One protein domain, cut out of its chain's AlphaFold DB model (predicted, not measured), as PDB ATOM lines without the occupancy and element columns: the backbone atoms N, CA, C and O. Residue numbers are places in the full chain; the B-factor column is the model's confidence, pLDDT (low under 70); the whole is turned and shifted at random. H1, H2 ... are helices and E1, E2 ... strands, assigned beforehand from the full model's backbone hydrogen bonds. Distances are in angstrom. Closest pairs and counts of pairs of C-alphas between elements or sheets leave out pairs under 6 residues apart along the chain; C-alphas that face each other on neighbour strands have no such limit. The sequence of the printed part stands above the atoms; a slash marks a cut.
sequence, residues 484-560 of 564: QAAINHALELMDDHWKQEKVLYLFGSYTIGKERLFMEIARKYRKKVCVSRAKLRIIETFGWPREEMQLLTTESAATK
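This is residues 484 to 560 of the 564 residues of the protein "Lactamase_B domain-containing protein" of Hyaloperonospora arabidopsidis (strain Emoy2) (UniProt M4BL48). H2 lies near the middle, with H1, the longest helix, towards one end and H3 and H4 towards the other; E1 passes beside H2. The printed part has 77 residues with four named helices and one named strand, ordered H1, E1, H2, H3, H4. It is mostly helix, compact and rounded, with radius of gyration of the C-alphas 12.6 A and spans of 34 by 30 by 23 A.

Find C-alpha 484 at (-36.540, 5.607, 18.973); H1 runs 20.0 A to residue 498. Next come E1, residues 505 to 507, H2, 515 to 525, 15.7 A, H3, 533 to 542, 15.0 A, and H4, 546 to 550, ending at C-alpha 550 (-35.834, -7.024, 0.296).

H1, with residues 487 to 491 alone, only just touches H2, with 3 pairs of C-alphas within 8 A, closest Ile 487 and Leu 517, 5.9 A. H4 is close but not clearly touching H2; their closest C-alphas, Met 519 and Glu 548, are 7.8 A apart. E1 pairs with no named strand. Every O i to N i+4 pair is within hydrogen-bond range in H2 and H4, 10 of 11 in H1 and 4 of 6 in H3.

The printed part has no cut. Look for pLDDT under 70 at residues 501 and 558 to 560.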
ATOM      1  N   GLN A 484     -37.238   4.740  19.912       91.25
ATOM      2  CA  GLN A 484     -36.540   5.607  18.973       91.25
ATOM      3  C   GLN A 484     -35.204   6.096  19.534       91.25
ATOM      4  O   GLN A 484     -34.203   6.023  18.833       91.25
ATOM      5  N   ALA A 485     -35.148   6.514  20.802       94.81
ATOM      6  CA  ALA A 485     -33.892   6.918  21.431       94.81
ATOM      7  C   ALA A 485     -32.878   5.759  21.485       94.81
ATOM      8  O   ALA A 485     -31.709   5.946  21.156       94.81
ATOM      9  N   ALA A 486     -33.324   4.541  21.818       93.56
ATOM     10  CA  ALA A 486     -32.457   3.361  21.812       93.56
ATOM     11  C   ALA A 486     -31.949   2.997  20.401       93.56
ATOM     12  O   ALA A 486     -30.794   2.604  20.239       93.56
ATOM     13  N   ILE A 487     -32.800   3.135  19.380       92.88
ATOM     14  CA  ILE A 487     -32.430   2.929  17.974       92.88
ATOM     15  C   ILE A 487     -31.434   3.998  17.522       92.88
ATOM     16  O   ILE A 487     -30.399   3.646  16.964       92.88
ATOM     17  N   ASN A 488     -31.707   5.276  17.788       94.69
ATOM     18  CA  ASN A 488     -30.824   6.389  17.436       94.69
ATOM     19  C   ASN A 488     -29.439   6.189  18.046       94.69
ATOM     20  O   ASN A 488     -28.449   6.236  17.324       94.69
ATOM     21  N   HIS A 489     -29.379   5.830  19.329       94.62
ATOM     22  CA  HIS A 489     -28.118   5.535  19.995       94.62
ATOM     23  C   HIS A 489     -27.360   4.373  19.330       94.62
ATOM     24  O   HIS A 489     -26.155   4.450  19.112       94.62
ATOM     25  N   ALA A 490     -28.055   3.300  18.936       91.75
ATOM     26  CA  ALA A 490     -27.425   2.212  18.190       91.75
ATOM     27  C   ALA A 490     -26.916   2.666  16.809       91.75
ATOM     28  O   ALA A 490     -25.854   2.225  16.373       91.75
ATOM     29  N   LEU A 491     -27.649   3.545  16.120       91.62
ATOM     30  CA  LEU A 491     -27.251   4.096  14.825       91.62
ATOM     31  C   LEU A 491     -26.043   5.037  14.939       91.62
ATOM     32  O   LEU A 491     -25.207   5.006  14.039       91.62
ATOM     33  N   GLU A 492     -25.950   5.825  16.011       92.88
ATOM     34  CA  GLU A 492     -24.805   6.688  16.349       92.88
ATOM     35  C   GLU A 492     -23.554   5.852  16.638       92.88
ATOM     36  O   GLU A 492     -22.524   6.036  15.995       92.88
ATOM     37  N   LEU A 493     -23.673   4.840  17.508       90.88
ATOM     38  CA  LEU A 493     -22.586   3.892  17.770       90.88
ATOM     39  C   LEU A 493     -22.114   3.214  16.482       90.88
ATOM     40  O   LEU A 493     -20.926   2.975  16.279       90.88
ATOM     41  N   MET A 494     -23.039   2.880  15.584       89.62
ATOM     42  CA  MET A 494     -22.653   2.334  14.294       89.62
ATOM     43  C   MET A 494     -21.914   3.354  13.431       89.62
ATOM     44  O   MET A 494     -20.910   2.951  12.852       89.62
ATOM     45  N   ASP A 495     -22.348   4.619  13.366       90.06
ATOM     46  CA  ASP A 495     -21.698   5.678  12.577       90.06
ATOM     47  C   ASP A 495     -20.232   5.876  12.994       90.06
ATOM     48  O   ASP A 495     -19.353   5.950  12.128       90.06
ATOM     49  N   ASP A 496     -19.956   5.876  14.303       88.62
ATOM     50  CA  ASP A 496     -18.606   6.033  14.871       88.62
ATOM     51  C   ASP A 496     -17.638   4.946  14.384       88.62
ATOM     52  O   ASP A 496     -16.455   5.185  14.119       88.62
ATOM     53  N   HIS A 497     -18.163   3.734  14.210       85.12
ATOM     54  CA  HIS A 497     -17.408   2.575  13.747       85.12
ATOM     55  C   HIS A 497     -17.578   2.301  12.246       85.12
ATOM     56  O   HIS A 497     -16.878   1.452  11.696       85.12
ATOM     57  N   TRP A 498     -18.454   3.033  11.549       83.62
ATOM     58  CA  TRP A 498     -18.848   2.714  10.175       83.62
ATOM     59  C   TRP A 498     -17.712   2.915   9.174       83.62
ATOM     60  O   TRP A 498     -17.641   2.231   8.160       83.62
ATOM     61  N   LYS A 499     -16.800   3.852   9.447       76.44
ATOM     62  CA  LYS A 499     -15.627   4.109   8.593       76.44
ATOM     63  C   LYS A 499     -14.476   3.130   8.841       76.44
ATOM     64  O   LYS A 499     -13.501   3.149   8.098       76.44
ATOM     65  N   GLN A 500     -14.554   2.309   9.889       78.56
ATOM     66  CA  GLN A 500     -13.489   1.374  10.235       78.56
ATOM     67  C   GLN A 500     -13.553   0.156   9.313       78.56
ATOM     68  O   GLN A 500     -14.577  -0.523   9.196       78.56
ATOM     69  N   GLU A 501     -12.435  -0.156   8.662       64.25
ATOM     70  CA  GLU A 501     -12.350  -1.361   7.849       64.25
ATOM     71  C   GLU A 501     -12.480  -2.612   8.735       64.25
ATOM     72  O   GLU A 501     -11.871  -2.711   9.799       64.25
ATOM     73  N   LYS A 502     -13.239  -3.608   8.256       77.44
ATOM     74  CA  LYS A 502     -13.386  -4.951   8.860       77.44
ATOM     75  C   LYS A 502     -14.221  -5.043  10.149       77.44
ATOM     76  O   LYS A 502     -14.084  -6.026  10.875       77.44
ATOM     77  N   VAL A 503     -15.150  -4.122  10.399       80.81
ATOM     78  CA  VAL A 503     -16.131  -4.275  11.493       80.81
ATOM     79  C   VAL A 503     -17.305  -5.171  11.068       80.81
ATOM     80  O   VAL A 503     -17.808  -5.085   9.946       80.81
ATOM     81  N   LEU A 504     -17.734  -6.070  11.960       82.62
ATOM     82  CA  LEU A 504     -18.903  -6.934  11.785       82.62
ATOM     83  C   LEU A 504     -19.941  -6.614  12.861       82.62
ATOM     84  O   LEU A 504     -19.683  -6.847  14.039       82.62
ATOM     85  N   TYR A 505     -21.123  -6.152  12.459       86.38
ATOM     86  CA  TYR A 505     -22.207  -5.869  13.399       86.38
ATOM     87  C   TYR A 505     -23.091  -7.100  13.566       86.38
ATOM     88  O   TYR A 505     -23.563  -7.671  12.578       86.38
ATOM     89  N   LEU A 506     -23.291  -7.512  14.820       86.44
ATOM     90  CA  LEU A 506     -24.077  -8.681  15.193       86.44
ATOM     91  C   LEU A 506     -25.250  -8.269  16.077       86.44
ATOM     92  O   LEU A 506     -25.047  -7.818  17.201       86.44
ATOM     93  N   PHE A 507     -26.475  -8.503  15.606       85.88
ATOM     94  CA  PHE A 507     -27.674  -8.263  16.413       85.88
ATOM     95  C   PHE A 507     -28.207  -9.577  16.981       85.88
ATOM     96  O   PHE A 507     -28.529 -10.530  16.254       85.88
ATOM     97  N   GLY A 508     -28.266  -9.632  18.311       81.25
ATOM     98  CA  GLY A 508     -28.932 -10.695  19.049       81.25
ATOM     99  C   GLY A 508     -30.446 -10.540  18.934       81.25
ATOM    100  O   GLY A 508     -30.992  -9.486  19.239       81.25
ATOM    101  N   SER A 509     -31.128 -11.595  18.499       76.56
ATOM    102  CA  SER A 509     -32.590 -11.658  18.451       76.56
ATOM    103  C   SER A 509     -33.032 -13.048  18.898       76.56
ATOM    104  O   SER A 509     -32.332 -14.035  18.639       76.56
ATOM    105  N   TYR A 510     -34.168 -13.097  19.587       76.06
ATOM    106  CA  TYR A 510     -34.865 -14.329  19.950       76.06
ATOM    107  C   TYR A 510     -35.729 -14.809  18.767       76.06
ATOM    108  O   TYR A 510     -35.525 -14.386  17.622       76.06
ATOM    109  N   THR A 511     -36.696 -15.697  19.022       76.19
ATOM    110  CA  THR A 511     -37.616 -16.216  17.997       76.19
ATOM    111  C   THR A 511     -38.343 -15.086  17.263       76.19
ATOM    112  O   THR A 511     -38.208 -14.982  16.045       76.19
ATOM    113  N   ILE A 512     -38.996 -14.175  17.995       83.31
ATOM    114  CA  ILE A 512     -39.624 -12.947  17.478       83.31
ATOM    115  C   ILE A 512     -39.354 -11.762  18.416       83.31
ATOM    116  O   ILE A 512     -39.124 -11.958  19.612       83.31
ATOM    117  N   GLY A 513     -39.390 -10.546  17.882       78.56
ATOM    118  CA  GLY A 513     -39.174  -9.303  18.610       78.56
ATOM    119  C   GLY A 513     -37.814  -8.654  18.325       78.56
ATOM    120  O   GLY A 513     -36.804  -9.314  18.033       78.56
ATOM    121  N   LYS A 514     -37.801  -7.325  18.500       82.62
ATOM    122  CA  LYS A 514     -36.661  -6.409  18.298       82.62
ATOM    123  C   LYS A 514     -36.222  -6.239  16.843       82.62
ATOM    124  O   LYS A 514     -35.173  -5.645  16.597       82.62
ATOM    125  N   GLU A 515     -37.009  -6.711  15.877       89.06
ATOM    126  CA  GLU A 515     -36.643  -6.612  14.467       89.06
ATOM    127  C   GLU A 515     -36.525  -5.166  13.979       89.06
ATOM    128  O   GLU A 515     -35.640  -4.874  13.178       89.06
ATOM    129  N   ARG A 516     -37.313  -4.244  14.555       88.69
ATOM    130  CA  ARG A 516     -37.236  -2.801  14.274       88.69
ATOM    131  C   ARG A 516     -35.795  -2.285  14.303       88.69
ATOM    132  O   ARG A 516     -35.390  -1.607  13.374       88.69
ATOM    133  N   LEU A 517     -34.984  -2.688  15.288       89.44
ATOM    134  CA  LEU A 517     -33.593  -2.236  15.403       89.44
ATOM    135  C   LEU A 517     -32.771  -2.539  14.143       89.44
ATOM    136  O   LEU A 517     -32.162  -1.639  13.571       89.44
ATOM    137  N   PHE A 518     -32.736  -3.799  13.705       89.12
ATOM    138  CA  PHE A 518     -31.913  -4.158  12.552       89.12
ATOM    139  C   PHE A 518     -32.531  -3.705  11.227       89.12
ATOM    140  O   PHE A 518     -31.790  -3.515  10.266       89.12
ATOM    141  N   MET A 519     -33.850  -3.493  11.170       90.88
ATOM    142  CA  MET A 519     -34.514  -2.927   9.994       90.88
ATOM    143  C   MET A 519     -34.195  -1.439   9.827       90.88
ATOM    144  O   MET A 519     -33.815  -1.033   8.733       90.88
ATOM    145  N   GLU A 520     -34.220  -0.638  10.897       90.50
ATOM    146  CA  GLU A 520     -33.811   0.777  10.827       90.50
ATOM    147  C   GLU A 520     -32.354   0.930  10.385       90.50
ATOM    148  O   GLU A 520     -32.012   1.777   9.559       90.50
ATOM    149  N   ILE A 521     -31.490   0.038  10.867       86.94
ATOM    150  CA  ILE A 521     -30.093  -0.038  10.437       86.94
ATOM    151  C   ILE A 521     -30.012  -0.380   8.942       86.94
ATOM    152  O   ILE A 521     -29.286   0.279   8.194       86.94
ATOM    153  N   ALA A 522     -30.779  -1.370   8.478       89.81
ATOM    154  CA  ALA A 522     -30.833  -1.737   7.065       89.81
ATOM    155  C   ALA A 522     -31.239  -0.551   6.177       89.81
ATOM    156  O   ALA A 522     -30.602  -0.310   5.146       89.81
ATOM    157  N   ARG A 523     -32.255   0.213   6.605       90.56
ATOM    158  CA  ARG A 523     -32.759   1.401   5.902       90.56
ATOM    159  C   ARG A 523     -31.727   2.525   5.873       90.56
ATOM    160  O   ARG A 523     -31.383   2.980   4.781       90.56
ATOM    161  N   LYS A 524     -31.172   2.917   7.030       89.44
ATOM    162  CA  LYS A 524     -30.187   4.011   7.133       89.44
ATOM    163  C   LYS A 524     -28.981   3.775   6.227       89.44
ATOM    164  O   LYS A 524     -28.599   4.648   5.452       89.44
ATOM    165  N   TYR A 525     -28.397   2.580   6.291       86.50
ATOM    166  CA  TYR A 525     -27.174   2.265   5.549       86.50
ATOM    167  C   TYR A 525     -27.432   1.706   4.145       86.50
ATOM    168  O   TYR A 525     -26.478   1.459   3.399       86.50
ATOM    169  N   ARG A 526     -28.704   1.494   3.773       87.25
ATOM    170  CA  ARG A 526     -29.123   0.832   2.527       87.25
ATOM    171  C   ARG A 526     -28.381  -0.491   2.325       87.25
ATOM    172  O   ARG A 526     -27.842  -0.773   1.249       87.25
ATOM    173  N   LYS A 527     -28.292  -1.283   3.396       85.25
ATOM    174  CA  LYS A 527     -27.620  -2.589   3.411       85.25
ATOM    175  C   LYS A 527     -28.594  -3.680   3.780       85.25
ATOM    176  O   LYS A 527     -29.397  -3.525   4.691       85.25
ATOM    177  N   LYS A 528     -28.459  -4.814   3.093       90.50
ATOM    178  CA  LYS A 528     -29.186  -6.012   3.476       90.50
ATOM    179  C   LYS A 528     -28.646  -6.564   4.781       90.50
ATOM    180  O   LYS A 528     -27.449  -6.519   5.063       90.50
ATOM    181  N   VAL A 529     -29.558  -7.148   5.527       91.25
ATOM    182  CA  VAL A 529     -29.341  -7.759   6.816       91.25
ATOM    183  C   VAL A 529     -29.386  -9.275   6.645       91.25
ATOM    184  O   VAL A 529     -30.394  -9.839   6.215       91.25
ATOM    185  N   CYS A 530     -28.282  -9.960   6.959       91.31
ATOM    186  CA  CYS A 530     -28.241 -11.418   6.848       91.31
ATOM    187  C   CYS A 530     -28.980 -12.038   8.029       91.31
ATOM    188  O   CYS A 530     -28.578 -11.824   9.169       91.31
ATOM    189  N   VAL A 531     -29.976 -12.874   7.770       91.19
ATOM    190  CA  VAL A 531     -30.697 -13.670   8.768       91.19
ATOM    191  C   VAL A 531     -30.576 -15.159   8.437       91.19
ATOM    192  O   VAL A 531     -30.289 -15.545   7.304       91.19
ATOM    193  N   SER A 532     -30.781 -16.035   9.421       90.31
ATOM    194  CA  SER A 532     -30.851 -17.472   9.136       90.31
ATOM    195  C   SER A 532     -32.109 -17.790   8.318       90.31
ATOM    196  O   SER A 532     -33.120 -17.103   8.441       90.31
ATOM    197  N   ARG A 533     -32.094 -18.884   7.542       91.31
ATOM    198  CA  ARG A 533     -33.298 -19.359   6.827       91.31
ATOM    199  C   ARG A 533     -34.489 -19.573   7.763       91.31
ATOM    200  O   ARG A 533     -35.614 -19.295   7.383       91.31
ATOM    201  N   ALA A 534     -34.239 -20.055   8.983       89.75
ATOM    202  CA  ALA A 534     -35.285 -20.227   9.988       89.75
ATOM    203  C   ALA A 534     -35.894 -18.884  10.418       89.75
ATOM    204  O   ALA A 534     -37.109 -18.750  10.432       89.75
ATOM    205  N   LYS A 535     -35.061 -17.870  10.698       89.56
ATOM    206  CA  LYS A 535     -35.547 -16.532  11.059       89.56
ATOM    207  C   LYS A 535     -36.266 -15.858   9.887       89.56
ATOM    208  O   LYS A 535     -37.274 -15.208  10.121       89.56
ATOM    209  N   LEU A 536     -35.794 -16.040   8.650       91.94
ATOM    210  CA  LEU A 536     -36.477 -15.501   7.473       91.94
ATOM    211  C   LEU A 536     -37.890 -16.079   7.330       91.94
ATOM    212  O   LEU A 536     -38.827 -15.304   7.211       91.94
ATOM    213  N   ARG A 537     -38.054 -17.406   7.451       93.31
ATOM    214  CA  ARG A 537     -39.381 -18.048   7.418       93.31
ATOM    215  C   ARG A 537     -40.331 -17.546   8.502       93.31
ATOM    216  O   ARG A 537     -41.534 -17.525   8.291       93.31
ATOM    217  N   ILE A 538     -39.805 -17.180   9.669       93.44
ATOM    218  CA  ILE A 538     -40.596 -16.560  10.738       93.44
ATOM    219  C   ILE A 538     -41.014 -15.144  10.326       93.44
ATOM    220  O   ILE A 538     -42.183 -14.810  10.421       93.44
ATOM    221  N   ILE A 539     -40.089 -14.320   9.828       92.75
ATOM    222  CA  ILE A 539     -40.399 -12.939   9.420       92.75
ATOM    223  C   ILE A 539     -41.390 -12.907   8.243       92.75
ATOM    224  O   ILE A 539     -42.258 -12.042   8.189       92.75
ATOM    225  N   GLU A 540     -41.330 -13.885   7.337       93.94
ATOM    226  CA  GLU A 540     -42.294 -14.047   6.240       93.94
ATOM    227  C   GLU A 540     -43.749 -14.181   6.729       93.94
ATOM    228  O   GLU A 540     -44.677 -13.835   5.994       93.94
ATOM    229  N   THR A 541     -43.986 -14.621   7.974       93.81
ATOM    230  CA  THR A 541     -45.348 -14.703   8.523       93.81
ATOM    231  C   THR A 541     -45.901 -13.355   8.976       93.81
ATOM    232  O   THR A 541     -47.121 -13.228   9.099       93.81
ATOM    233  N   PHE A 542     -45.040 -12.352   9.195       92.75
ATOM    234  CA  PHE A 542     -45.428 -11.038   9.718       92.75
ATOM    235  C   PHE A 542     -46.226 -10.220   8.704       92.75
ATOM    236  O   PHE A 542     -46.870  -9.250   9.078       92.75
ATOM    237  N   GLY A 543     -46.201 -10.613   7.425       88.69
ATOM    238  CA  GLY A 543     -46.908  -9.895   6.370       88.69
ATOM    239  C   GLY A 543     -46.283  -8.539   6.057       88.69
ATOM    240  O   GLY A 543     -46.997  -7.628   5.677       88.69
ATOM    241  N   TRP A 544     -44.971  -8.377   6.227       89.69
ATOM    242  CA  TRP A 544     -44.305  -7.121   5.892       89.69
ATOM    243  C   TRP A 544     -44.317  -6.820   4.385       89.69
ATOM    244  O   TRP A 544     -44.292  -7.758   3.578       89.69
ATOM    245  N   PRO A 545     -44.295  -5.527   3.994       90.50
ATOM    246  CA  PRO A 545     -44.189  -5.118   2.598       90.50
ATOM    247  C   PRO A 545     -42.975  -5.724   1.893       90.50
ATOM    248  O   PRO A 545     -41.944  -6.037   2.502       90.50
ATOM    249  N   ARG A 546     -43.068  -5.869   0.569       89.88
ATOM    250  CA  ARG A 546     -42.007  -6.501  -0.226       89.88
ATOM    251  C   ARG A 546     -40.701  -5.707  -0.156       89.88
ATOM    252  O   ARG A 546     -39.629  -6.303  -0.235       89.88
ATOM    253  N   GLU A 547     -40.787  -4.391  -0.034       90.69
ATOM    254  CA  GLU A 547     -39.666  -3.463   0.104       90.69
ATOM    255  C   GLU A 547     -38.881  -3.750   1.389       90.69
ATOM    256  O   GLU A 547     -37.659  -3.880   1.348       90.69
ATOM    257  N   GLU A 548     -39.587  -3.958   2.503       90.25
ATOM    258  CA  GLU A 548     -38.994  -4.344   3.785       90.25
ATOM    259  C   GLU A 548     -38.347  -5.727   3.695       90.25
ATOM    260  O   GLU A 548     -37.193  -5.922   4.077       90.25
ATOM    261  N   MET A 549     -39.039  -6.693   3.087       93.31
ATOM    262  CA  MET A 549     -38.498  -8.044   2.915       93.31
ATOM    263  C   MET A 549     -37.222  -8.074   2.055       93.31
ATOM    264  O   MET A 549     -36.358  -8.925   2.267       93.31
ATOM    265  N   GLN A 550     -37.048  -7.134   1.119       92.38
ATOM    266  CA  GLN A 550     -35.834  -7.024   0.296       92.38
ATOM    267  C   GLN A 550     -34.597  -6.565   1.076       92.38
ATOM    268  O   GLN A 550     -33.472  -6.801   0.617       92.38
ATOM    269  N   LEU A 551     -34.786  -5.951   2.248       91.94
ATOM    270  CA  LEU A 551     -33.704  -5.591   3.161       91.94
ATOM    271  C   LEU A 551     -33.143  -6.808   3.905       91.94
ATOM    272  O   LEU A 551     -32.112  -6.694   4.559       91.94
ATOM    273  N   LEU A 552     -33.755  -7.986   3.782       92.50
ATOM    274  CA  LEU A 552     -33.281  -9.225   4.390       92.50
ATOM    275  C   LEU A 552     -32.613 -10.138   3.353       92.50
ATOM    276  O   LEU A 552     -32.939 -10.141   2.167       92.50
ATOM    277  N   THR A 553     -31.647 -10.942   3.797       91.94
ATOM    278  CA  THR A 553     -31.021 -11.985   2.972       91.94
ATOM    279  C   THR A 553     -30.615 -13.189   3.813       91.94
ATOM    280  O   THR A 553     -30.368 -13.066   5.008       91.94
ATOM    281  N   THR A 554     -30.516 -14.369   3.198       91.31
ATOM    282  CA  THR A 554     -29.897 -15.554   3.832       91.31
ATOM    283  C   THR A 554     -28.453 -15.768   3.389       91.31
ATOM    284  O   THR A 554     -27.749 -16.626   3.922       91.31
ATOM    285  N   GLU A 555     -27.997 -14.969   2.426       86.81
ATOM    286  CA  GLU A 555     -26.654 -15.026   1.882       86.81
ATOM    287  C   GLU A 555     -25.753 -14.072   2.654       86.81
ATOM    288  O   GLU A 555     -25.825 -12.851   2.508       86.81
ATOM    289  N   SER A 556     -24.845 -14.635   3.450       78.38
ATOM    290  CA  SER A 556     -23.855 -13.824   4.160       78.38
ATOM    291  C   SER A 556     -22.940 -13.063   3.194       78.38
ATOM    292  O   SER A 556     -22.486 -11.973   3.532       78.38
ATOM    293  N   ALA A 557     -22.713 -13.589   1.984       70.12
ATOM    294  CA  ALA A 557     -21.971 -12.912   0.923       70.12
ATOM    295  C   ALA A 557     -22.702 -11.670   0.402       70.12
ATOM    296  O   ALA A 557     -22.055 -10.656   0.232       70.12
ATOM    297  N   ALA A 558     -24.035 -11.677   0.291       66.19
ATOM    298  CA  ALA A 558     -24.815 -10.508  -0.141       66.19
ATOM    299  C   ALA A 558     -24.811  -9.342   0.871       66.19
ATOM    300  O   ALA A 558     -25.315  -8.258   0.582       66.19
ATOM    301  N   THR A 559     -24.251  -9.559   2.069       63.81
ATOM    302  CA  THR A 559     -23.980  -8.508   3.070       63.81
ATOM    303  C   THR A 559     -22.527  -8.023   3.063       63.81
ATOM    304  O   THR A 559     -22.168  -7.118   3.814       63.81
ATOM    305  N   LYS A 560     -21.684  -8.623   2.213       48.34
ATOM    306  CA  LYS A 560     -20.292  -8.256   1.937       48.34
ATOM    307  C   LYS A 560     -20.241  -7.749   0.493       48.34
ATOM    308  O   LYS A 560     -20.944  -8.268  -0.361       48.34
TER     309      LYS A 560